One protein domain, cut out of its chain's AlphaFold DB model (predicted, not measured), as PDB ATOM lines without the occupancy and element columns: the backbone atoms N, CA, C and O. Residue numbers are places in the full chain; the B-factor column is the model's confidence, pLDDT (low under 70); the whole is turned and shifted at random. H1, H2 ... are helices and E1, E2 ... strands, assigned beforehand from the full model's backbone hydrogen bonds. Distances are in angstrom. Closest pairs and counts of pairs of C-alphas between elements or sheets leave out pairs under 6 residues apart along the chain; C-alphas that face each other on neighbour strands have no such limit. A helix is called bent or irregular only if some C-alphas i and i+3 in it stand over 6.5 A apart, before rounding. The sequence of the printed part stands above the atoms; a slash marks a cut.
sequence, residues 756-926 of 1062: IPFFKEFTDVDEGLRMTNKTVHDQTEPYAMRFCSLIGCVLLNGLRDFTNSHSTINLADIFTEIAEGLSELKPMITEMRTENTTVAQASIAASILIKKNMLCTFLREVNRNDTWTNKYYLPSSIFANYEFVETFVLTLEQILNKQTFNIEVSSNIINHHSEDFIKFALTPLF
ATOM      1  N   ILE A 756       0.029  17.658  -9.066       90.19
ATOM      2  CA  ILE A 756       0.592  19.008  -9.126       90.19
ATOM      3  C   ILE A 756      -0.217  19.905  -8.171       90.19
ATOM      4  O   ILE A 756      -1.317  20.342  -8.524       90.19
ATOM      5  N   PRO A 757       0.297  20.200  -6.959       88.50
ATOM      6  CA  PRO A 757      -0.459  20.935  -5.940       88.50
ATOM      7  C   PRO A 757      -0.900  22.340  -6.364       88.50
ATOM      8  O   PRO A 757      -1.968  22.791  -5.954       88.50
ATOM      9  N   PHE A 758      -0.124  23.018  -7.217       90.19
ATOM     10  CA  PHE A 758      -0.459  24.360  -7.704       90.19
ATOM     11  C   PHE A 758      -1.838  24.423  -8.376       90.19
ATOM     12  O   PHE A 758      -2.586  25.354  -8.100       90.19
ATOM     13  N   PHE A 759      -2.221  23.445  -9.208       90.12
ATOM     14  CA  PHE A 759      -3.526  23.485  -9.885       90.12
ATOM     15  C   PHE A 759      -4.700  23.416  -8.906       90.12
ATOM     16  O   PHE A 759      -5.701  24.105  -9.113       90.12
ATOM     17  N   LYS A 760      -4.570  22.651  -7.814       89.75
ATOM     18  CA  LYS A 760      -5.563  22.642  -6.733       89.75
ATOM     19  C   LYS A 760      -5.633  24.018  -6.068       89.75
ATOM     20  O   LYS A 760      -6.708  24.598  -6.005       89.75
ATOM     21  N   GLU A 761      -4.500  24.573  -5.641       91.25
ATOM     22  CA  GLU A 761      -4.471  25.877  -4.965       91.25
ATOM     23  C   GLU A 761      -5.008  27.019  -5.844       91.25
ATOM     24  O   GLU A 761      -5.747  27.868  -5.353       91.25
ATOM     25  N   PHE A 762      -4.702  27.034  -7.146       92.19
ATOM     26  CA  PHE A 762      -5.271  28.018  -8.073       92.19
ATOM     27  C   PHE A 762      -6.766  27.795  -8.340       92.19
ATOM     28  O   PHE A 762      -7.473  28.772  -8.567       92.19
ATOM     29  N   THR A 763      -7.267  26.558  -8.254       91.56
ATOM     30  CA  THR A 763      -8.712  26.265  -8.327       91.56
ATOM     31  C   THR A 763      -9.437  26.754  -7.071       91.56
ATOM     32  O   THR A 763     -10.439  27.456  -7.184       91.56
ATOM     33  N   ASP A 764      -8.896  26.465  -5.884       91.19
ATOM     34  CA  ASP A 764      -9.445  26.926  -4.601       91.19
ATOM     35  C   ASP A 764      -9.428  28.464  -4.499       91.19
ATOM     36  O   ASP A 764     -10.346  29.076  -3.953       91.19
ATOM     37  N   VAL A 765      -8.394  29.108  -5.056       93.06
ATOM     38  CA  VAL A 765      -8.292  30.570  -5.167       93.06
ATOM     39  C   VAL A 765      -9.272  31.138  -6.193       93.06
ATOM     40  O   VAL A 765      -9.920  32.135  -5.888       93.06
ATOM     41  N   ASP A 766      -9.426  30.536  -7.375       90.94
ATOM     42  CA  ASP A 766     -10.400  30.985  -8.380       90.94
ATOM     43  C   ASP A 766     -11.840  30.862  -7.862       90.94
ATOM     44  O   ASP A 766     -12.613  31.815  -7.983       90.94
ATOM     45  N   GLU A 767     -12.200  29.752  -7.207       90.88
ATOM     46  CA  GLU A 767     -13.495  29.650  -6.530       90.88
ATOM     47  C   GLU A 767     -13.601  30.689  -5.403       90.88
ATOM     48  O   GLU A 767     -14.582  31.428  -5.350       90.88
ATOM     49  N   GLY A 768     -12.576  30.820  -4.554       90.44
ATOM     50  CA  GLY A 768     -12.517  31.804  -3.471       90.44
ATOM     51  C   GLY A 768     -12.747  33.251  -3.926       90.44
ATOM     52  O   GLY A 768     -13.496  33.990  -3.284       90.44
ATOM     53  N   LEU A 769     -12.164  33.646  -5.060       90.00
ATOM     54  CA  LEU A 769     -12.370  34.949  -5.700       90.00
ATOM     55  C   LEU A 769     -13.786  35.077  -6.282       90.00
ATOM     56  O   LEU A 769     -14.425  36.114  -6.110       90.00
ATOM     57  N   ARG A 770     -14.327  34.023  -6.913       87.44
ATOM     58  CA  ARG A 770     -15.733  34.000  -7.367       87.44
ATOM     59  C   ARG A 770     -16.708  34.163  -6.196       87.44
ATOM     60  O   ARG A 770     -17.702  34.875  -6.347       87.44
ATOM     61  N   MET A 771     -16.405  33.597  -5.021       88.69
ATOM     62  CA  MET A 771     -17.257  33.707  -3.827       88.69
ATOM     63  C   MET A 771     -17.470  35.150  -3.356       88.69
ATOM     64  O   MET A 771     -18.503  35.441  -2.744       88.69
ATOM     65  N   THR A 772     -16.536  36.075  -3.621       83.50
ATOM     66  CA  THR A 772     -16.683  37.480  -3.190       83.50
ATOM     67  C   THR A 772     -17.641  38.276  -4.082       83.50
ATOM     68  O   THR A 772     -18.088  39.349  -3.683       83.50
ATOM     69  N   ASN A 773     -18.036  37.730  -5.243       80.62
ATOM     70  CA  ASN A 773     -18.871  38.364  -6.276       80.62
ATOM     71  C   ASN A 773     -18.314  39.714  -6.796       80.62
ATOM     72  O   ASN A 773     -19.036  40.467  -7.450       80.62
ATOM     73  N   LYS A 774     -17.035  40.017  -6.531       85.56
ATOM     74  CA  LYS A 774     -16.298  41.144  -7.116       85.56
ATOM     75  C   LYS A 774     -15.665  40.745  -8.456       85.56
ATOM     76  O   LYS A 774     -15.334  39.581  -8.671       85.56
ATOM     77  N   THR A 775     -15.446  41.746  -9.311       85.12
ATOM     78  CA  THR A 775     -14.623  41.678 -10.539       85.12
ATOM     79  C   THR A 775     -13.317  42.475 -10.438       85.12
ATOM     80  O   THR A 775     -12.440  42.359 -11.296       85.12
ATOM     81  N   VAL A 776     -13.181  43.290  -9.387       88.81
ATOM     82  CA  VAL A 776     -11.965  44.020  -9.017       88.81
ATOM     83  C   VAL A 776     -11.616  43.612  -7.595       88.81
ATOM     84  O   VAL A 776     -12.386  43.897  -6.676       88.81
ATOM     85  N   HIS A 777     -10.482  42.943  -7.417       91.00
ATOM     86  CA  HIS A 777      -9.998  42.511  -6.113       91.00
ATOM     87  C   HIS A 777      -8.905  43.436  -5.594       91.00
ATOM     88  O   HIS A 777      -8.072  43.933  -6.356       91.00
ATOM     89  N   ASP A 778      -8.907  43.632  -4.283       88.62
ATOM     90  CA  ASP A 778      -7.953  44.469  -3.565       88.62
ATOM     91  C   ASP A 778      -7.147  43.649  -2.544       88.62
ATOM     92  O   ASP A 778      -7.422  42.477  -2.274       88.62
ATOM     93  N   GLN A 779      -6.126  44.272  -1.961       85.25
ATOM     94  CA  GLN A 779      -5.206  43.629  -1.017       85.25
ATOM     95  C   GLN A 779      -5.806  43.285   0.360       85.25
ATOM     96  O   GLN A 779      -5.117  42.699   1.193       85.25
ATOM     97  N   THR A 780      -7.074  43.626   0.624       85.38
ATOM     98  CA  THR A 780      -7.789  43.164   1.827       85.38
ATOM     99  C   THR A 780      -8.392  41.768   1.644       85.38
ATOM    100  O   THR A 780      -8.722  41.108   2.631       85.38
ATOM    101  N   GLU A 781      -8.509  41.275   0.403       89.50
ATOM    102  CA  GLU A 781      -9.070  39.953   0.119       89.50
ATOM    103  C   GLU A 781      -8.030  38.830   0.287       89.50
ATOM    104  O   GLU A 781      -7.003  38.815  -0.401       89.50
ATOM    105  N   PRO A 782      -8.296  37.818   1.140       90.12
ATOM    106  CA  PRO A 782      -7.319  36.771   1.436       90.12
ATOM    107  C   PRO A 782      -6.985  35.914   0.210       90.12
ATOM    108  O   PRO A 782      -5.839  35.498   0.058       90.12
ATOM    109  N   TYR A 783      -7.945  35.688  -0.693       92.00
ATOM    110  CA  TYR A 783      -7.714  34.941  -1.933       92.00
ATOM    111  C   TYR A 783      -6.883  35.728  -2.953       92.00
ATOM    112  O   TYR A 783      -6.059  35.133  -3.640       92.00
ATOM    113  N   ALA A 784      -7.017  37.057  -3.007       91.75
ATOM    114  CA  ALA A 784      -6.206  37.905  -3.882       91.75
ATOM    115  C   ALA A 784      -4.741  37.943  -3.415       91.75
ATOM    116  O   ALA A 784      -3.817  37.794  -4.217       91.75
ATOM    117  N   MET A 785      -4.522  38.026  -2.099       91.50
ATOM    118  CA  MET A 785      -3.183  37.920  -1.517       91.50
ATOM    119  C   MET A 785      -2.610  36.497  -1.627       91.50
ATOM    120  O   MET A 785      -1.427  36.353  -1.933       91.50
ATOM    121  N   ARG A 786      -3.424  35.436  -1.476       92.31
ATOM    122  CA  ARG A 786      -3.008  34.041  -1.741       92.31
ATOM    123  C   ARG A 786      -2.596  33.850  -3.201       92.31
ATOM    124  O   ARG A 786      -1.541  33.269  -3.432       92.31
ATOM    125  N   PHE A 787      -3.358  34.386  -4.159       93.38
ATOM    126  CA  PHE A 787      -3.023  34.360  -5.587       93.38
ATOM    127  C   PHE A 787      -1.641  34.970  -5.846       93.38
ATOM    128  O   PHE A 787      -0.759  34.303  -6.383       93.38
ATOM    129  N   CYS A 788      -1.412  36.199  -5.375       93.00
ATOM    130  CA  CYS A 788      -0.135  36.886  -5.563       93.00
ATOM    131  C   CYS A 788       1.030  36.180  -4.849       93.00
ATOM    132  O   CYS A 788       2.136  36.129  -5.385       93.00
ATOM    133  N   SER A 789       0.789  35.583  -3.676       93.75
ATOM    134  CA  SER A 789       1.791  34.801  -2.938       93.75
ATOM    135  C   SER A 789       2.171  33.516  -3.681       93.75
ATOM    136  O   SER A 789       3.353  33.194  -3.782       93.75
ATOM    137  N   LEU A 790       1.194  32.814  -4.271       94.31
ATOM    138  CA  LEU A 790       1.431  31.625  -5.094       94.31
ATOM    139  C   LEU A 790       2.206  31.968  -6.371       94.31
ATOM    140  O   LEU A 790       3.165  31.271  -6.684       94.31
ATOM    141  N   ILE A 791       1.869  33.063  -7.065       95.25
ATOM    142  CA  ILE A 791       2.658  33.543  -8.216       95.25
ATOM    143  C   ILE A 791       4.080  33.924  -7.792       95.25
ATOM    144  O   ILE A 791       5.036  33.518  -8.447       95.25
ATOM    145  N   GLY A 792       4.248  34.607  -6.658       94.19
ATOM    146  CA  GLY A 792       5.566  34.879  -6.083       94.19
ATOM    147  C   GLY A 792       6.370  33.608  -5.779       94.19
ATOM    148  O   GLY A 792       7.581  33.589  -5.983       94.19
ATOM    149  N   CYS A 793       5.710  32.523  -5.364       94.62
ATOM    150  CA  CYS A 793       6.346  31.214  -5.204       94.62
ATOM    151  C   CYS A 793       6.707  30.566  -6.551       94.62
ATOM    152  O   CYS A 793       7.783  29.983  -6.655       94.62
ATOM    153  N   VAL A 794       5.874  30.708  -7.592       94.81
ATOM    154  CA  VAL A 794       6.190  30.232  -8.954       94.81
ATOM    155  C   VAL A 794       7.474  30.876  -9.485       94.81
ATOM    156  O   VAL A 794       8.336  30.159  -9.982       94.81
ATOM    157  N   LEU A 795       7.653  32.193  -9.313       94.88
ATOM    158  CA  LEU A 795       8.868  32.904  -9.752       94.88
ATOM    159  C   LEU A 795      10.159  32.415  -9.061       94.88
ATOM    160  O   LEU A 795      11.256  32.645  -9.573       94.88
ATOM    161  N   LEU A 796      10.035  31.756  -7.905       94.81
ATOM    162  CA  LEU A 796      11.143  31.226  -7.104       94.81
ATOM    163  C   LEU A 796      11.346  29.708  -7.270       94.81
ATOM    164  O   LEU A 796      12.392  29.192  -6.874       94.81
ATOM    165  N   ASN A 797      10.366  28.981  -7.820       94.44
ATOM    166  CA  ASN A 797      10.345  27.521  -7.789       94.44
ATOM    167  C   ASN A 797      11.476  26.908  -8.628       94.44
ATOM    168  O   ASN A 797      11.442  26.936  -9.858       94.44
ATOM    169  N   GLY A 798      12.469  26.324  -7.957       91.00
ATOM    170  CA  GLY A 798      13.635  25.731  -8.617       91.00
ATOM    171  C   GLY A 798      14.606  26.750  -9.226       91.00
ATOM    172  O   GLY A 798      15.368  26.387 -10.118       91.00
ATOM    173  N   LEU A 799      14.596  28.003  -8.761       94.50
ATOM    174  CA  LEU A 799      15.648  28.980  -9.053       94.50
ATOM    175  C   LEU A 799      17.003  28.450  -8.536       94.50
ATOM    176  O   LEU A 799      17.091  27.978  -7.399       94.50
ATOM    177  N   ARG A 800      18.063  28.512  -9.352       91.19
ATOM    178  CA  ARG A 800      19.404  28.038  -8.956       91.19
ATOM    179  C   ARG A 800      19.929  28.839  -7.758       91.19
ATOM    180  O   ARG A 800      19.601  30.009  -7.590       91.19
ATOM    181  N   ASP A 801      20.684  28.164  -6.893       87.62
ATOM    182  CA  ASP A 801      21.230  28.661  -5.614       87.62
ATOM    183  C   ASP A 801      20.203  29.166  -4.568       87.62
ATOM    184  O   ASP A 801      20.575  29.510  -3.439       87.62
ATOM    185  N   PHE A 802      18.899  29.163  -4.874       89.56
ATOM    186  CA  PHE A 802      17.844  29.643  -3.981       89.56
ATOM    187  C   PHE A 802      17.488  28.606  -2.904       89.56
ATOM    188  O   PHE A 802      16.537  27.835  -3.008       89.56
ATOM    189  N   THR A 803      18.281  28.582  -1.834       80.25
ATOM    190  CA  THR A 803      18.194  27.553  -0.779       80.25
ATOM    191  C   THR A 803      17.308  27.929   0.410       80.25
ATOM    192  O   THR A 803      16.879  27.053   1.161       80.25
ATOM    193  N   ASN A 804      17.071  29.223   0.648       84.19
ATOM    194  CA  ASN A 804      16.389  29.706   1.853       84.19
ATOM    195  C   ASN A 804      15.836  31.141   1.712       84.19
ATOM    196  O   ASN A 804      16.221  31.887   0.809       84.19
ATOM    197  N   SER A 805      14.986  31.550   2.663       81.56
ATOM    198  CA  SER A 805      14.310  32.861   2.720       81.56
ATOM    199  C   SER A 805      15.226  34.087   2.839       81.56
ATOM    200  O   SER A 805      14.746  35.207   2.698       81.56
ATOM    201  N   HIS A 806      16.517  33.903   3.123       80.69
ATOM    202  CA  HIS A 806      17.511  34.976   3.231       80.69
ATOM    203  C   HIS A 806      18.510  34.977   2.065       80.69
ATOM    204  O   HIS A 806      19.531  35.658   2.136       80.69
ATOM    205  N   SER A 807      18.227  34.239   0.984       86.50
ATOM    206  CA  SER A 807      19.007  34.329  -0.255       86.50
ATOM    207  C   SER A 807      18.945  35.750  -0.834       86.50
ATOM    208  O   SER A 807      17.887  36.386  -0.863       86.50
ATOM    209  N   THR A 808      20.092  36.231  -1.313       86.38
ATOM    210  CA  THR A 808      20.288  37.571  -1.894       86.38
ATOM    211  C   THR A 808      20.630  37.490  -3.386       86.38
ATOM    212  O   THR A 808      21.443  38.259  -3.894       86.38
ATOM    213  N   ILE A 809      20.049  36.514  -4.090       90.56
ATOM    214  CA  ILE A 809      20.136  36.399  -5.551       90.56
ATOM    215  C   ILE A 809      19.340  37.559  -6.148       90.56
ATOM    216  O   ILE A 809      18.175  37.748  -5.783       90.56
ATOM    217  N   ASN A 810      19.955  38.328  -7.049       91.38
ATOM    218  CA  ASN A 810      19.316  39.492  -7.656       91.38
ATOM    219  C   ASN A 810      18.410  39.073  -8.824       91.38
ATOM    220  O   ASN A 810      18.810  39.079  -9.990       91.38
ATOM    221  N   LEU A 811      17.168  38.715  -8.501       92.81
ATOM    222  CA  LEU A 811      16.123  38.347  -9.457       92.81
ATOM    223  C   LEU A 811      15.860  39.463 -10.483       92.81
ATOM    224  O   LEU A 811      15.498  39.178 -11.619       92.81
ATOM    225  N   ALA A 812      16.092  40.728 -10.119       91.81
ATOM    226  CA  ALA A 812      15.950  41.860 -11.036       91.81
ATOM    227  C   ALA A 812      16.979  41.845 -12.187       91.81
ATOM    228  O   ALA A 812      16.671  42.275 -13.301       91.81
ATOM    229  N   ASP A 813      18.186  41.321 -11.954       91.81
ATOM    230  CA  ASP A 813      19.196  41.163 -13.007       91.81
ATOM    231  C   ASP A 813      18.860  39.957 -13.895       91.81
ATOM    232  O   ASP A 813      18.909  40.069 -15.116       91.81
ATOM    233  N   ILE A 814      18.379  38.858 -13.301       92.75
ATOM    234  CA  ILE A 814      17.846  37.691 -14.030       92.75
ATOM    235  C   ILE A 814      16.696  38.107 -14.966       92.75
ATOM    236  O   ILE A 814      16.646  37.702 -16.127       92.75
ATOM    237  N   PHE A 815      15.792  38.969 -14.495       93.44
ATOM    238  CA  PHE A 815      14.676  39.495 -15.289       93.44
ATOM    239  C   PHE A 815      15.123  40.510 -16.355       93.44
ATOM    240  O   PHE A 815      14.389  40.731 -17.319       93.44
ATOM    241  N   THR A 816      16.316  41.110 -16.229       92.25
ATOM    242  CA  THR A 816      16.831  42.079 -17.215       92.25
ATOM    243  C   THR A 816      17.040  41.431 -18.586       92.25
ATOM    244  O   THR A 816      16.716  42.062 -19.586       92.25
ATOM    245  N   GLU A 817      17.474  40.168 -18.642       90.12
ATOM    246  CA  GLU A 817      17.675  39.449 -19.910       90.12
ATOM    247  C   GLU A 817      16.348  39.134 -20.635       90.12
ATOM    248  O   GLU A 817      16.257  39.297 -21.847       90.12
ATOM    249  N   ILE A 818      15.267  38.791 -19.917       89.81
ATOM    250  CA  ILE A 818      13.929  38.655 -20.539       89.81
ATOM    251  C   ILE A 818      13.349  40.017 -20.957       89.81
ATOM    252  O   ILE A 818      12.622  40.107 -21.948       89.81
ATOM    253  N   ALA A 819      13.693  41.103 -20.259       89.62
ATOM    254  CA  ALA A 819      13.243  42.450 -20.610       89.62
ATOM    255  C   ALA A 819      13.891  43.028 -21.886       89.62
ATOM    256  O   ALA A 819      13.522  44.128 -22.312       89.62
ATOM    257  N   GLU A 820      14.823  42.310 -22.518       85.75
ATOM    258  CA  GLU A 820      15.247  42.587 -23.893       85.75
ATOM    259  C   GLU A 820      14.138  42.226 -24.893       85.75
ATOM    260  O   GLU A 820      13.824  43.037 -25.763       85.75
ATOM    261  N   GLY A 821      13.471  41.079 -24.700       81.69
ATOM    262  CA  GLY A 821      12.286  40.675 -25.466       81.69
ATOM    263  C   GLY A 821      11.008  41.405 -25.036       81.69
ATOM    264  O   GLY A 821      10.264  41.898 -25.882       81.69
ATOM    265  N   LEU A 822      10.768  41.546 -23.725       87.94
ATOM    266  CA  LEU A 822       9.568  42.195 -23.178       87.94
ATOM    267  C   LEU A 822       9.899  43.526 -22.485       87.94
ATOM    268  O   LEU A 822       9.964  43.632 -21.259       87.94
ATOM    269  N   SER A 823      10.097  44.571 -23.293       87.56
ATOM    270  CA  SER A 823      10.545  45.899 -22.826       87.56
ATOM    271  C   SER A 823       9.660  46.555 -21.748       87.56
ATOM    272  O   SER A 823      10.155  47.344 -20.940       87.56
ATOM    273  N   GLU A 824       8.382  46.178 -21.670       86.69
ATOM    274  CA  GLU A 824       7.404  46.619 -20.665       86.69
ATOM    275  C   GLU A 824       7.765  46.212 -19.218       86.69
ATOM    276  O   GLU A 824       7.240  46.786 -18.257       86.69
ATOM    277  N   LEU A 825       8.690  45.258 -19.043       90.06
ATOM    278  CA  LEU A 825       9.235  44.845 -17.744       90.06
ATOM    279  C   LEU A 825      10.270  45.831 -17.171       90.06
ATOM    280  O   LEU A 825      10.549  45.795 -15.974       90.06
ATOM    281  N   LYS A 826      10.847  46.738 -17.971       90.88
ATOM    282  CA  LYS A 826      11.938  47.631 -17.518       90.88
ATOM    283  C   LYS A 826      11.572  48.513 -16.299       90.88
ATOM    284  O   LYS A 826      12.404  48.628 -15.392       90.88
ATOM    285  N   PRO A 827      10.341  49.059 -16.175       89.25
ATOM    286  CA  PRO A 827       9.899  49.723 -14.945       89.25
ATOM    287  C   PRO A 827       9.817  48.774 -13.738       89.25
ATOM    288  O   PRO A 827      10.240  49.142 -12.649       89.25
ATOM    289  N   MET A 828       9.345  47.536 -13.936       93.31
ATOM    290  CA  MET A 828       9.229  46.522 -12.876       93.31
ATOM    291  C   MET A 828      10.599  46.153 -12.301       93.31
ATOM    292  O   MET A 828      10.767  46.121 -11.090       93.31
ATOM    293  N   ILE A 829      11.599  45.946 -13.160       92.56
ATOM    294  CA  ILE A 829      12.985  45.658 -12.753       92.56
ATOM    295  C   ILE A 829      13.582  46.807 -11.932       92.56
ATOM    296  O   ILE A 829      14.317  46.572 -10.974       92.56
ATOM    297  N   THR A 830      13.245  48.049 -12.281       92.19
ATOM    298  CA  THR A 830      13.675  49.236 -11.526       92.19
ATOM    299  C   THR A 830      13.064  49.249 -10.121       92.19
ATOM    300  O   THR A 830      13.759  49.548  -9.155       92.19
ATOM    301  N   GLU A 831      11.796  48.851  -9.993       91.81
ATOM    302  CA  GLU A 831      11.091  48.730  -8.712       91.81
ATOM    303  C   GLU A 831      11.601  47.535  -7.881       91.81
ATOM    304  O   GLU A 831      11.859  47.682  -6.688       91.81
ATOM    305  N   MET A 832      11.883  46.382  -8.503       93.44
ATOM    306  CA  MET A 832      12.515  45.224  -7.847       93.44
ATOM    307  C   MET A 832      13.891  45.573  -7.257       93.44
ATOM    308  O   MET A 832      14.201  45.149  -6.147       93.44
ATOM    309  N   ARG A 833      14.703  46.384  -7.953       93.25
ATOM    310  CA  ARG A 833      16.028  46.832  -7.474       93.25
ATOM    311  C   ARG A 833      15.988  47.738  -6.232       93.25
ATOM    312  O   ARG A 833      17.048  48.078  -5.716       93.25
ATOM    313  N   THR A 834      14.809  48.114  -5.725       92.38
ATOM    314  CA  THR A 834      14.686  48.793  -4.421       92.38
ATOM    315  C   THR A 834      14.886  47.849  -3.227       92.38
ATOM    316  O   THR A 834      15.209  48.313  -2.135       92.38
ATOM    317  N   GLU A 835      14.746  46.535  -3.432       90.75
ATOM    318  CA  GLU A 835      14.799  45.512  -2.385       90.75
ATOM    319  C   GLU A 835      15.997  44.565  -2.532       90.75
ATOM    320  O   GLU A 835      16.386  44.176  -3.633       90.75
ATOM    321  N   ASN A 836      16.558  44.139  -1.394       87.88
ATOM    322  CA  ASN A 836      17.837  43.409  -1.335       87.88
ATOM    323  C   ASN A 836      17.706  41.878  -1.185       87.88
ATOM    324  O   ASN A 836      18.720  41.183  -1.121       87.88
ATOM    325  N   THR A 837      16.489  41.332  -1.077       90.94
ATOM    326  CA  THR A 837      16.264  39.883  -0.890       90.94
ATOM    327  C   THR A 837      15.449  39.297  -2.037       90.94
ATOM    328  O   THR A 837      14.502  39.921  -2.512       90.94
ATOM    329  N   THR A 838      15.772  38.073  -2.463       93.12
ATOM    330  CA  THR A 838      15.115  37.440  -3.623       93.12
ATOM    331  C   THR A 838      13.603  37.278  -3.413       93.12
ATOM    332  O   THR A 838      12.825  37.433  -4.350       93.12
ATOM    333  N   VAL A 839      13.163  37.045  -2.169       92.62
ATOM    334  CA  VAL A 839      11.739  36.922  -1.800       92.62
ATOM    335  C   VAL A 839      10.996  38.262  -1.890       92.62
ATOM    336  O   VAL A 839       9.854  38.304  -2.355       92.62
ATOM    337  N   ALA A 840      11.639  39.364  -1.493       92.25
ATOM    338  CA  ALA A 840      11.076  40.704  -1.638       92.25
ATOM    339  C   ALA A 840      10.953  41.098  -3.119       92.25
ATOM    340  O   ALA A 840       9.890  41.538  -3.558       92.25
ATOM    341  N   GLN A 841      12.001  40.840  -3.907       94.38
ATOM    342  CA  GLN A 841      11.999  41.075  -5.352       94.38
ATOM    343  C   GLN A 841      10.936  40.235  -6.079       94.38
ATOM    344  O   GLN A 841      10.228  40.761  -6.936       94.38
ATOM    345  N   ALA A 842      10.759  38.962  -5.706       95.06
ATOM    346  CA  ALA A 842       9.700  38.103  -6.246       95.06
ATOM    347  C   ALA A 842       8.289  38.577  -5.851       95.06
ATOM    348  O   ALA A 842       7.372  38.511  -6.669       95.06
ATOM    349  N   SER A 843       8.108  39.099  -4.631       94.62
ATOM    350  CA  SER A 843       6.831  39.684  -4.187       94.62
ATOM    351  C   SER A 843       6.476  40.943  -4.993       94.62
ATOM    352  O   SER A 843       5.342  41.075  -5.458       94.62
ATOM    353  N   ILE A 844       7.456  41.822  -5.241       94.44
ATOM    354  CA  ILE A 844       7.313  43.001  -6.111       94.44
ATOM    355  C   ILE A 844       6.974  42.577  -7.548       94.44
ATOM    356  O   ILE A 844       5.977  43.038  -8.106       94.44
ATOM    357  N   ALA A 845       7.740  41.648  -8.130       95.38
ATOM    358  CA  ALA A 845       7.513  41.151  -9.487       95.38
ATOM    359  C   ALA A 845       6.108  40.547  -9.656       95.38
ATOM    360  O   ALA A 845       5.388  40.918 -10.583       95.38
ATOM    361  N   ALA A 846       5.677  39.683  -8.729       95.44
ATOM    362  CA  ALA A 846       4.337  39.100  -8.734       95.44
ATOM    363  C   ALA A 846       3.238  40.172  -8.624       95.44
ATOM    364  O   ALA A 846       2.287  40.141  -9.406       95.44
ATOM    365  N   SER A 847       3.400  41.155  -7.724       93.81
ATOM    366  CA  SER A 847       2.473  42.292  -7.583       93.81
ATOM    367  C   SER A 847       2.250  43.002  -8.922       93.81
ATOM    368  O   SER A 847       1.115  43.242  -9.329       93.81
ATOM    369  N   ILE A 848       3.339  43.323  -9.629       92.88
ATOM    370  CA  ILE A 848       3.305  44.134 -10.851       92.88
ATOM    371  C   ILE A 848       2.838  43.308 -12.059       92.88
ATOM    372  O   ILE A 848       2.030  43.804 -12.844       92.88
ATOM    373  N   LEU A 849       3.292  42.054 -12.199       94.31
ATOM    374  CA  LEU A 849       2.850  41.134 -13.260       94.31
ATOM    375  C   LEU A 849       1.334  40.920 -13.230       94.31
ATOM    376  O   LEU A 849       0.696  40.901 -14.283       94.31
ATOM    377  N   ILE A 850       0.758  40.789 -12.032       93.50
ATOM    378  CA  ILE A 850      -0.683  40.613 -11.832       93.50
ATOM    379  C   ILE A 850      -1.420  41.941 -12.049       93.50
ATOM    380  O   ILE A 850      -2.352  41.989 -12.850       93.50
ATOM    381  N   LYS A 851      -0.971  43.040 -11.423       90.75
ATOM    382  CA  LYS A 851      -1.610  44.366 -11.542       90.75
ATOM    383  C   LYS A 851      -1.671  44.886 -12.981       90.75
ATOM    384  O   LYS A 851      -2.647  45.527 -13.358       90.75
ATOM    385  N   LYS A 852      -0.637  44.622 -13.787       90.50
ATOM    386  CA  LYS A 852      -0.575  45.013 -15.207       90.50
ATOM    387  C   LYS A 852      -1.173  43.976 -16.168       90.50
ATOM    388  O   LYS A 852      -1.132  44.199 -17.372       90.50
ATOM    389  N   ASN A 853      -1.684  42.847 -15.669       90.69
ATOM    390  CA  ASN A 853      -2.107  41.691 -16.471       90.69
ATOM    391  C   ASN A 853      -1.031  41.177 -17.461       90.69
ATOM    392  O   ASN A 853      -1.330  40.704 -18.553       90.69
ATOM    393  N   MET A 854       0.245  41.273 -17.078       92.12
ATOM    394  CA  MET A 854       1.393  40.856 -17.896       92.12
ATOM    395  C   MET A 854       1.839  39.412 -17.633       92.12
ATOM    396  O   MET A 854       2.704  38.903 -18.342       92.12
ATOM    397  N   LEU A 855       1.291  38.749 -16.608       94.31
ATOM    398  CA  LEU A 855       1.756  37.439 -16.141       94.31
ATOM    399  C   LEU A 855       1.785  36.370 -17.249       94.31
ATOM    400  O   LEU A 855       2.805  35.711 -17.427       94.31
ATOM    401  N   CYS A 856       0.708  36.227 -18.026       94.00
ATOM    402  CA  CYS A 856       0.652  35.245 -19.115       94.00
ATOM    403  C   CYS A 856       1.596  35.594 -20.278       94.00
ATOM    404  O   CYS A 856       2.130  34.691 -20.915       94.00
ATOM    405  N   THR A 857       1.848  36.882 -20.532       93.25
ATOM    406  CA  THR A 857       2.843  37.337 -21.518       93.25
ATOM    407  C   THR A 857       4.256  36.982 -21.058       93.25
ATOM    408  O   THR A 857       5.000  36.360 -21.806       93.25
ATOM    409  N   PHE A 858       4.601  37.285 -19.802       94.75
ATOM    410  CA  PHE A 858       5.889  36.919 -19.205       94.75
ATOM    411  C   PHE A 858       6.142  35.406 -19.266       94.75
ATOM    412  O   PHE A 858       7.198  34.988 -19.730       94.75
ATOM    413  N   LEU A 859       5.164  34.583 -18.872       94.38
ATOM    414  CA  LEU A 859       5.283  33.122 -18.930       94.38
ATOM    415  C   LEU A 859       5.486  32.605 -20.365       94.38
ATOM    416  O   LEU A 859       6.265  31.679 -20.563       94.38
ATOM    417  N   ARG A 860       4.853  33.227 -21.368       93.06
ATOM    418  CA  ARG A 860       5.059  32.890 -22.787       93.06
ATOM    419  C   ARG A 860       6.440  33.297 -23.311       93.06
ATOM    420  O   ARG A 860       6.994  32.563 -24.118       93.06
ATOM    421  N   GLU A 861       7.019  34.411 -22.856       91.94
ATOM    422  CA  GLU A 861       8.401  34.768 -23.225       91.94
ATOM    423  C   GLU A 861       9.444  33.889 -22.509       91.94
ATOM    424  O   GLU A 861      10.445  33.521 -23.120       91.94
ATOM    425  N   VAL A 862       9.189  33.469 -21.260       92.75
ATOM    426  CA  VAL A 862       9.980  32.419 -20.583       92.75
ATOM    427  C   VAL A 862       9.961  31.126 -21.410       92.75
ATOM    428  O   VAL A 862      11.017  30.573 -21.706       92.75
ATOM    429  N   ASN A 863       8.777  30.696 -21.858       89.56
ATOM    430  CA  ASN A 863       8.577  29.471 -22.643       89.56
ATOM    431  C   ASN A 863       9.111  29.543 -24.094       89.56
ATOM    432  O   ASN A 863       8.983  28.586 -24.852       89.56
ATOM    433  N   ARG A 864       9.694  30.681 -24.500       89.75
ATOM    434  CA  ARG A 864      10.418  30.865 -25.773       89.75
ATOM    435  C   ARG A 864      11.936  30.912 -25.603       89.75
ATOM    436  O   ARG A 864      12.646  30.958 -26.606       89.75
ATOM    437  N   ASN A 865      12.445  30.970 -24.370       89.38
ATOM    438  CA  ASN A 865      13.862  31.182 -24.096       89.38
ATOM    439  C   ASN A 865      14.440  30.099 -23.176       89.38
ATOM    440  O   ASN A 865      14.849  30.354 -22.039       89.38
ATOM    441  N   ASP A 866      14.556  28.889 -23.724       87.44
ATOM    442  CA  ASP A 866      15.188  27.741 -23.067       87.44
ATOM    443  C   ASP A 866      16.596  28.060 -22.544       87.44
ATOM    444  O   ASP A 866      17.023  27.510 -21.529       87.44
ATOM    445  N   THR A 867      17.334  28.959 -23.211       90.75
ATOM    446  CA  THR A 867      18.697  29.330 -22.798       90.75
ATOM    447  C   THR A 867      18.704  30.098 -21.476       90.75
ATOM    448  O   THR A 867      19.530  29.808 -20.611       90.75
ATOM    449  N   TRP A 868      17.744  31.005 -21.270       93.44
ATOM    450  CA  TRP A 868      17.537  31.708 -20.002       93.44
ATOM    451  C   TRP A 868      17.052  30.747 -18.912       93.44
ATOM    452  O   TRP A 868      17.611  30.723 -17.814       93.44
ATOM    453  N   THR A 869      16.072  29.897 -19.235       92.75
ATOM    454  CA  THR A 869      15.503  28.929 -18.291       92.75
ATOM    455  C   THR A 869      16.571  27.970 -17.772       92.75
ATOM    456  O   THR A 869      16.768  27.873 -16.563       92.75
ATOM    457  N   ASN A 870      17.337  27.328 -18.658       91.81
ATOM    458  CA  ASN A 870      18.391  26.391 -18.259       91.81
ATOM    459  C   ASN A 870      19.526  27.071 -17.474       91.81
ATOM    460  O   ASN A 870      20.070  26.476 -16.540       91.81
ATOM    461  N   LYS A 871      19.862  28.323 -17.815       93.81
ATOM    462  CA  LYS A 871      20.895  29.132 -17.147       93.81
ATOM    463  C   LYS A 871      20.527  29.499 -15.708       93.81
ATOM    464  O   LYS A 871      21.402  29.458 -14.847       93.81
ATOM    465  N   TYR A 872      19.264  29.833 -15.434       93.81
ATOM    466  CA  TYR A 872      18.842  30.367 -14.130       93.81
ATOM    467  C   TYR A 872      18.018  29.412 -13.262       93.81
ATOM    468  O   TYR A 872      18.023  29.560 -12.041       93.81
ATOM    469  N   TYR A 873      17.358  28.418 -13.847       94.62
ATOM    470  CA  TYR A 873      16.494  27.473 -13.142       94.62
ATOM    471  C   TYR A 873      16.984  26.028 -13.312       94.62
ATOM    472  O   TYR A 873      17.698  25.686 -14.257       94.62
ATOM    473  N   LEU A 874      16.637  25.179 -12.346       91.50
ATOM    474  CA  LEU A 874      16.912  23.742 -12.356       91.50
ATOM    475  C   LEU A 874      16.017  23.016 -13.382       91.50
ATOM    476  O   LEU A 874      14.887  23.458 -13.604       91.50
ATOM    477  N   PRO A 875      16.429  21.854 -13.924       89.75
ATOM    478  CA  PRO A 875      15.553  21.006 -14.746       89.75
ATOM    479  C   PRO A 875      14.269  20.556 -14.023       89.75
ATOM    480  O   PRO A 875      13.251  20.304 -14.655       89.75
ATOM    481  N   SER A 876      14.290  20.509 -12.686       91.38
ATOM    482  CA  SER A 876      13.141  20.192 -11.828       91.38
ATOM    483  C   SER A 876      12.209  21.382 -11.524       91.38
ATOM    484  O   SER A 876      11.224  21.228 -10.790       91.38
ATOM    485  N   SER A 877      12.518  22.573 -12.049       92.81
ATOM    486  CA  SER A 877      11.744  23.808 -11.858       92.81
ATOM    487  C   SER A 877      10.422  23.824 -12.629       92.81
ATOM    488  O   SER A 877      10.194  23.034 -13.542       92.81
ATOM    489  N   ILE A 878       9.564  24.793 -12.303       93.12
ATOM    490  CA  ILE A 878       8.353  25.077 -13.085       93.12
ATOM    491  C   ILE A 878       8.679  25.473 -14.528       93.12
ATOM    492  O   ILE A 878       8.055  24.954 -15.448       93.12
ATOM    493  N   PHE A 879       9.636  26.384 -14.733       93.50
ATOM    494  CA  PHE A 879       9.897  26.958 -16.055       93.50
ATOM    495  C   PHE A 879      10.603  25.996 -17.013       93.50
ATOM    496  O   PHE A 879      10.463  26.152 -18.220       93.50
ATOM    497  N   ALA A 880      11.293  24.972 -16.503       92.25
ATOM    498  CA  ALA A 880      11.881  23.915 -17.327       92.25
ATOM    499  C   ALA A 880      10.843  22.938 -17.927       92.25
ATOM    500  O   ALA A 880      11.196  22.139 -18.791       92.25
ATOM    501  N   ASN A 881       9.575  22.978 -17.495       91.38
ATOM    502  CA  ASN A 881       8.533  22.066 -17.969       91.38
ATOM    503  C   ASN A 881       7.518  22.779 -18.884       91.38
ATOM    504  O   ASN A 881       6.518  23.328 -18.417       91.38
ATOM    505  N   TYR A 882       7.759  22.720 -20.197       89.56
ATOM    506  CA  TYR A 882       6.917  23.331 -21.238       89.56
ATOM    507  C   TYR A 882       5.425  22.955 -21.124       89.56
ATOM    508  O   TYR A 882       4.557  23.829 -21.173       89.56
ATOM    509  N   GLU A 883       5.106  21.664 -20.945       88.06
ATOM    510  CA  GLU A 883       3.713  21.189 -20.877       88.06
ATOM    511  C   GLU A 883       2.976  21.797 -19.675       88.06
ATOM    512  O   GLU A 883       1.818  22.218 -19.781       88.06
ATOM    513  N   PHE A 884       3.661  21.888 -18.532       90.62
ATOM    514  CA  PHE A 884       3.123  22.544 -17.353       90.62
ATOM    515  C   PHE A 884       2.969  24.052 -17.556       90.62
ATOM    516  O   PHE A 884       1.915  24.571 -17.201       90.62
ATOM    517  N   VAL A 885       3.950  24.750 -18.142       92.56
ATOM    518  CA  VAL A 885       3.868  26.204 -18.372       92.56
ATOM    519  C   VAL A 885       2.687  26.562 -19.278       92.56
ATOM    520  O   VAL A 885       1.894  27.423 -18.897       92.56
ATOM    521  N   GLU A 886       2.477  25.867 -20.401       91.31
ATOM    522  CA  GLU A 886       1.308  26.112 -21.265       91.31
ATOM    523  C   GLU A 886      -0.018  25.786 -20.554       91.31
ATOM    524  O   GLU A 886      -0.948  26.598 -20.544       91.31
ATOM    525  N   THR A 887      -0.105  24.640 -19.866       91.50
ATOM    526  CA  THR A 887      -1.305  24.264 -19.089       91.50
ATOM    527  C   THR A 887      -1.590  25.263 -17.959       91.50
ATOM    528  O   THR A 887      -2.747  25.543 -17.625       91.50
ATOM    529  N   PHE A 888      -0.544  25.839 -17.373       92.69
ATOM    530  CA  PHE A 888      -0.635  26.848 -16.332       92.69
ATOM    531  C   PHE A 888      -1.067  28.207 -16.887       92.69
ATOM    532  O   PHE A 888      -1.978  28.809 -16.321       92.69
ATOM    533  N   VAL A 889      -0.540  28.647 -18.034       94.56
ATOM    534  CA  VAL A 889      -1.016  29.850 -18.741       94.56
ATOM    535  C   VAL A 889      -2.508  29.728 -19.080       94.56
ATOM    536  O   VAL A 889      -3.282  30.612 -18.716       94.56
ATOM    537  N   LEU A 890      -2.946  28.599 -19.647       91.94
ATOM    538  CA  LEU A 890      -4.363  28.323 -19.945       91.94
ATOM    539  C   LEU A 890      -5.258  28.279 -18.690       91.94
ATOM    540  O   LEU A 890      -6.473  28.485 -18.776       91.94
ATOM    541  N   THR A 891      -4.680  28.013 -17.518       90.88
ATOM    542  CA  THR A 891      -5.383  28.065 -16.228       90.88
ATOM    543  C   THR A 891      -5.459  29.505 -15.710       90.88
ATOM    544  O   THR A 891      -6.537  29.964 -15.336       90.88
ATOM    545  N   LEU A 892      -4.356  30.260 -15.752       93.00
ATOM    546  CA  LEU A 892      -4.298  31.658 -15.317       93.00
ATOM    547  C   LEU A 892      -5.174  32.581 -16.167       93.00
ATOM    548  O   LEU A 892      -5.844  33.452 -15.615       93.00
ATOM    549  N   GLU A 893      -5.239  32.373 -17.484       92.56
ATOM    550  CA  GLU A 893      -6.108  33.148 -18.381       92.56
ATOM    551  C   GLU A 893      -7.594  33.016 -18.007       92.56
ATOM    552  O   GLU A 893      -8.357  33.971 -18.147       92.56
ATOM    553  N   GLN A 894      -8.022  31.882 -17.443       87.50
ATOM    554  CA  GLN A 894      -9.400  31.709 -16.968       87.50
ATOM    555  C   GLN A 894      -9.719  32.508 -15.696       87.50
ATOM    556  O   GLN A 894     -10.905  32.709 -15.411       87.50
ATOM    557  N   ILE A 895      -8.698  32.953 -14.960       89.38
ATOM    558  CA  ILE A 895      -8.811  33.835 -13.794       89.38
ATOM    559  C   ILE A 895      -8.679  35.289 -14.266       89.38
ATOM    560  O   ILE A 895      -9.619  36.071 -14.139       89.38
ATOM    561  N   LEU A 896      -7.547  35.624 -14.894       90.44
ATOM    562  CA  LEU A 896      -7.147  36.984 -15.273       90.44
ATOM    563  C   LEU A 896      -8.042  37.635 -16.340       90.44
ATOM    564  O   LEU A 896      -8.262  38.840 -16.293       90.44
ATOM    565  N   ASN A 897      -8.632  36.863 -17.261       88.69
ATOM    566  CA  ASN A 897      -9.573  37.417 -18.248       88.69
ATOM    567  C   ASN A 897     -10.978  37.679 -17.669       88.69
ATOM    568  O   ASN A 897     -11.849  38.179 -18.380       88.69
ATOM    569  N   LYS A 898     -11.230  37.309 -16.405       86.56
ATOM    570  CA  LYS A 898     -12.517  37.507 -15.713       86.56
ATOM    571  C   LYS A 898     -12.397  38.433 -14.501       86.56
ATOM    572  O   LYS A 898     -13.335  39.176 -14.233       86.56
ATOM    573  N   GLN A 899     -11.265  38.375 -13.799       88.19
ATOM    574  CA  GLN A 899     -10.989  39.081 -12.552       88.19
ATOM    575  C   GLN A 899      -9.798  40.031 -12.714       88.19
ATOM    576  O   GLN A 899      -8.740  39.642 -13.205       88.19
ATOM    577  N   THR A 900      -9.953  41.264 -12.238       89.44
ATOM    578  CA  THR A 900      -8.890  42.280 -12.208       89.44
ATOM    579  C   THR A 900      -8.376  42.487 -10.783       89.44
ATOM    580  O   THR A 900      -9.107  42.282  -9.813       89.44
ATOM    581  N   PHE A 901      -7.112  42.888 -10.637       91.69
ATOM    582  CA  PHE A 901      -6.419  42.936  -9.347       91.69
ATOM    583  C   PHE A 901      -5.772  44.310  -9.129       91.69
ATOM    584  O   PHE A 901      -4.700  44.599  -9.659       91.69
ATOM    585  N   ASN A 902      -6.410  45.166  -8.326       89.31
ATOM    586  CA  ASN A 902      -5.864  46.469  -7.947       89.31
ATOM    587  C   ASN A 902      -5.136  46.373  -6.598       89.31
ATOM    588  O   ASN A 902      -5.643  46.785  -5.557       89.31
ATOM    589  N   ILE A 903      -3.944  45.785  -6.634       88.44
ATOM    590  CA  ILE A 903      -3.100  45.518  -5.462       88.44
ATOM    591  C   ILE A 903      -1.956  46.542  -5.422       88.44
ATOM    592  O   ILE A 903      -1.482  46.979  -6.475       88.44
ATOM    593  N   GLU A 904      -1.528  47.001  -4.246       87.50
ATOM    594  CA  GLU A 904      -0.356  47.882  -4.127       87.50
ATOM    595  C   GLU A 904       0.932  47.059  -4.247       87.50
ATOM    596  O   GLU A 904       0.975  45.889  -3.865       87.50
ATOM    597  N   VAL A 905       1.990  47.640  -4.818       89.38
ATOM    598  CA  VAL A 905       3.250  46.906  -4.983       89.38
ATOM    599  C   VAL A 905       3.875  46.691  -3.607       89.38
ATOM    600  O   VAL A 905       4.094  47.643  -2.863       89.38
ATOM    601  N   SER A 906       4.132  45.429  -3.257       86.81
ATOM    602  CA  SER A 906       4.561  45.055  -1.911       86.81
ATOM    603  C   SER A 906       5.660  44.001  -1.935       86.81
ATOM    604  O   SER A 906       5.541  42.954  -2.572       86.81
ATOM    605  N   SER A 907       6.716  44.241  -1.160       88.19
ATOM    606  CA  SER A 907       7.797  43.285  -0.920       88.19
ATOM    607  C   SER A 907       7.441  42.163   0.066       88.19
ATOM    608  O   SER A 907       8.241  41.257   0.276       88.19
ATOM    609  N   ASN A 908       6.240  42.186   0.657       87.12
ATOM    610  CA  ASN A 908       5.856  41.310   1.771       87.12
ATOM    611  C   ASN A 908       4.656  40.389   1.466       87.12
ATOM    612  O   ASN A 908       4.013  39.883   2.385       87.12
ATOM    613  N   ILE A 909       4.345  40.144   0.186       88.19
ATOM    614  CA  ILE A 909       3.255  39.232  -0.217       88.19
ATOM    615  C   ILE A 909       3.597  37.759   0.085       88.19
ATOM    616  O   ILE A 909       2.721  36.968   0.453       88.19
ATOM    617  N   ILE A 910       4.866  37.361  -0.051       87.56
ATOM    618  CA  ILE A 910       5.300  35.989   0.238       87.56
ATOM    619  C   ILE A 910       5.568  35.830   1.741       87.56
ATOM    620  O   ILE A 910       6.587  36.283   2.270       87.56
ATOM    621  N   ASN A 911       4.677  35.118   2.440       84.31
ATOM    622  CA  ASN A 911       4.887  34.738   3.839       84.31
ATOM    623  C   ASN A 911       5.945  33.626   3.938       84.31
ATOM    624  O   ASN A 911       5.625  32.439   4.029       84.31
ATOM    625  N   HIS A 912       7.215  34.016   3.961       74.88
ATOM    626  CA  HIS A 912       8.372  33.118   4.006       74.88
ATOM    627  C   HIS A 912       8.544  32.331   5.324       74.88
ATOM    628  O   HIS A 912       9.476  31.538   5.454       74.88
ATOM    629  N   HIS A 913       7.651  32.520   6.305       70.88
ATOM    630  CA  HIS A 913       7.559  31.701   7.520       70.88
ATOM    631  C   HIS A 913       6.428  30.653   7.472       70.88
ATOM    632  O   HIS A 913       6.313  29.837   8.391       70.88
ATOM    633  N   SER A 914       5.586  30.665   6.433       79.50
ATOM    634  CA  SER A 914       4.558  29.641   6.193       79.50
ATOM    635  C   SER A 914       5.174  28.302   5.777       79.50
ATOM    636  O   SER A 914       6.289  28.264   5.264       79.50
ATOM    637  N   GLU A 915       4.446  27.197   5.956       75.19
ATOM    638  CA  GLU A 915       4.863  25.895   5.407       75.19
ATOM    639  C   GLU A 915       4.665  25.844   3.882       75.19
ATOM    640  O   GLU A 915       5.487  25.251   3.181       75.19
ATOM    641  N   ASP A 916       3.670  26.585   3.372       81.06
ATOM    642  CA  ASP A 916       3.443  26.835   1.945       81.06
ATOM    643  C   ASP A 916       4.715  27.310   1.231       81.06
ATOM    644  O   ASP A 916       5.051  26.797   0.171       81.06
ATOM    645  N   PHE A 917       5.476  28.242   1.814       83.88
ATOM    646  CA  PHE A 917       6.703  28.748   1.192       83.88
ATOM    647  C   PHE A 917       7.754  27.646   0.955       83.88
ATOM    648  O   PHE A 917       8.422  27.633  -0.079       83.88
ATOM    649  N   ILE A 918       7.878  26.672   1.863       83.62
ATOM    650  CA  ILE A 918       8.793  25.541   1.652       83.62
ATOM    651  C   ILE A 918       8.259  24.609   0.563       83.62
ATOM    652  O   ILE A 918       9.042  24.131  -0.257       83.62
ATOM    653  N   LYS A 919       6.942  24.386   0.529       86.19
ATOM    654  CA  LYS A 919       6.283  23.530  -0.463       86.19
ATOM    655  C   LYS A 919       6.332  24.113  -1.879       86.19
ATOM    656  O   LYS A 919       6.670  23.401  -2.813       86.19
ATOM    657  N   PHE A 920       6.010  25.395  -2.035       90.31
ATOM    658  CA  PHE A 920       5.787  26.029  -3.335       90.31
ATOM    659  C   PHE A 920       6.984  26.837  -3.859       90.31
ATOM    660  O   PHE A 920       7.091  26.990  -5.071       90.31
ATOM    661  N   ALA A 921       7.890  27.341  -3.009       89.44
ATOM    662  CA  ALA A 921       9.069  28.100  -3.460       89.44
ATOM    663  C   ALA A 921      10.387  27.315  -3.316       89.44
ATOM    664  O   ALA A 921      11.164  27.261  -4.263       89.44
ATOM    665  N   LEU A 922      10.642  26.684  -2.159       87.19
ATOM    666  CA  LEU A 922      11.918  25.983  -1.896       87.19
ATOM    667  C   LEU A 922      11.971  24.522  -2.384       87.19
ATOM    668  O   LEU A 922      13.043  23.917  -2.370       87.19
ATOM    669  N   THR A 923      10.843  23.935  -2.788       87.38
ATOM    670  CA  THR A 923      10.788  22.568  -3.330       87.38
ATOM    671  C   THR A 923      10.460  22.639  -4.824       87.38
ATOM    672  O   THR A 923       9.353  23.064  -5.162       87.38
ATOM    673  N   PRO A 924      11.382  22.257  -5.729       90.06
ATOM    674  CA  PRO A 924      11.110  22.240  -7.164       90.06
ATOM    675  C   PRO A 924       9.927  21.317  -7.484       90.06
ATOM    676  O   PRO A 924       9.855  20.194  -6.978       90.06
ATOM    677  N   LEU A 925       8.976  21.785  -8.296       90.56
ATOM    678  CA  LEU A 925       7.707  21.080  -8.531       90.56
ATOM    679  C   LEU A 925       7.907  19.664  -9.106       90.56
ATOM    680  O   LEU A 925       7.156  18.737  -8.768       90.56
ATOM    681  N   PHE A 926       8.949  19.502  -9.924       93.06
ATOM    682  CA  PHE A 926       9.346  18.261 -10.580       93.06
ATOM    683  C   PHE A 926      10.636  17.678  -9.978       93.06
ATOM    684  O   PHE A 926      11.390  17.009 -10.674       93.06
TER     685      PHE A 926
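AT A GLANCE: This is residues 756 to 926 of the 1062 residues of an uncharacterized protein of Tritrichomonas foetus (UniProt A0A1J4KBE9). This is a compact ball of helices: H2 and H5 cross steeply in the core, H1 packs along H2, and the hairpin of H3 and H4 packs on H5. H6 and H8 run side by side along another side, H9 packs on the last part of H2, and a patch of two short parallel strands, E1 and E2, lies toward one end, with H7 toward the other. The 171 printed residues hold nine named helices and two named strands, in the order H1 E1 H2 H3 H4 H5 H6 H7 H8 E2 H9, and the class is mostly helix. The radius of gyration of the C-alphas is 14.7 A, and the rounded outline spans 42 by 33 by 33 A.

HOW THE PARTS SIT: Look first at E1, residues 776 to 778, and E2, residues 900 to 902, parallel neighbours at 35 degrees; N 777 and O 900 are 2.8 A apart, within hydrogen-bond range. With H2, residues 782 to 794, H3, 811 to 821, H4, 823 to 832, H5, 838 to 851, H6, 855 to 862, H7, 866 to 872, and H8, 882 to 896, they form a strand-helix-strand unit, two parallel neighbour strands with helices between. E2 comes closest to H5 at C-alphas 901 and 851, 5.5 A apart. Residues 788 to 793 alone of H2 touch H5, at a steep tilt of 59 degrees, closest at C-alphas 792 and 846, 5.1 A. H1, residues 757 to 771, touches H2 at a shallow tilt of 25 degrees, opposite ways, closest at C-alphas 765 and 783, 5.5 A. H9, residues 915 to 920, touches H2 at C-alphas 920 and 793, 5.5 A. H3 and H4 form a helical hairpin at 12 degrees; H4 touches H5 at C-alphas 832 and 841, 4.9 A. H6 touches H8 at 18 degrees, opposite ways, at C-alphas 856 and 889, 5.7 A. H7 only just touches H3, with 3 pairs of C-alphas within 8 A, closest at 872 and 814, 7.4 A. H2 and H8 are apart. Every O i to N i+4 pair is within hydrogen-bond range in H1, H2, H5, H6, H7 and H9; H3 has 4 of 7, H4 4 of 6 and H8 9 of 11.

IN THESE COORDINATES: Find C-alpha 757 at (-0.459, 20.935, -5.940), where H1 begins its 21.2 A. H8 measures 20.5 A, H5 19.8 A, H2 18.3 A, H3 16.6 A and H4 15.1 A. H4 is only just irregular: C-alphas 824 and 827 are 7.0 A apart. H9 ends at C-alpha 920, (5.787, 26.029, -3.335).

THE WHOLE: The C-alphas farthest apart, Asn 773 and Lys 871, are 42.2 A apart. The printed part has no cut; residues 795 to 810 and 903 to 914 are long links. No printed residue is under 70 in pLDDT.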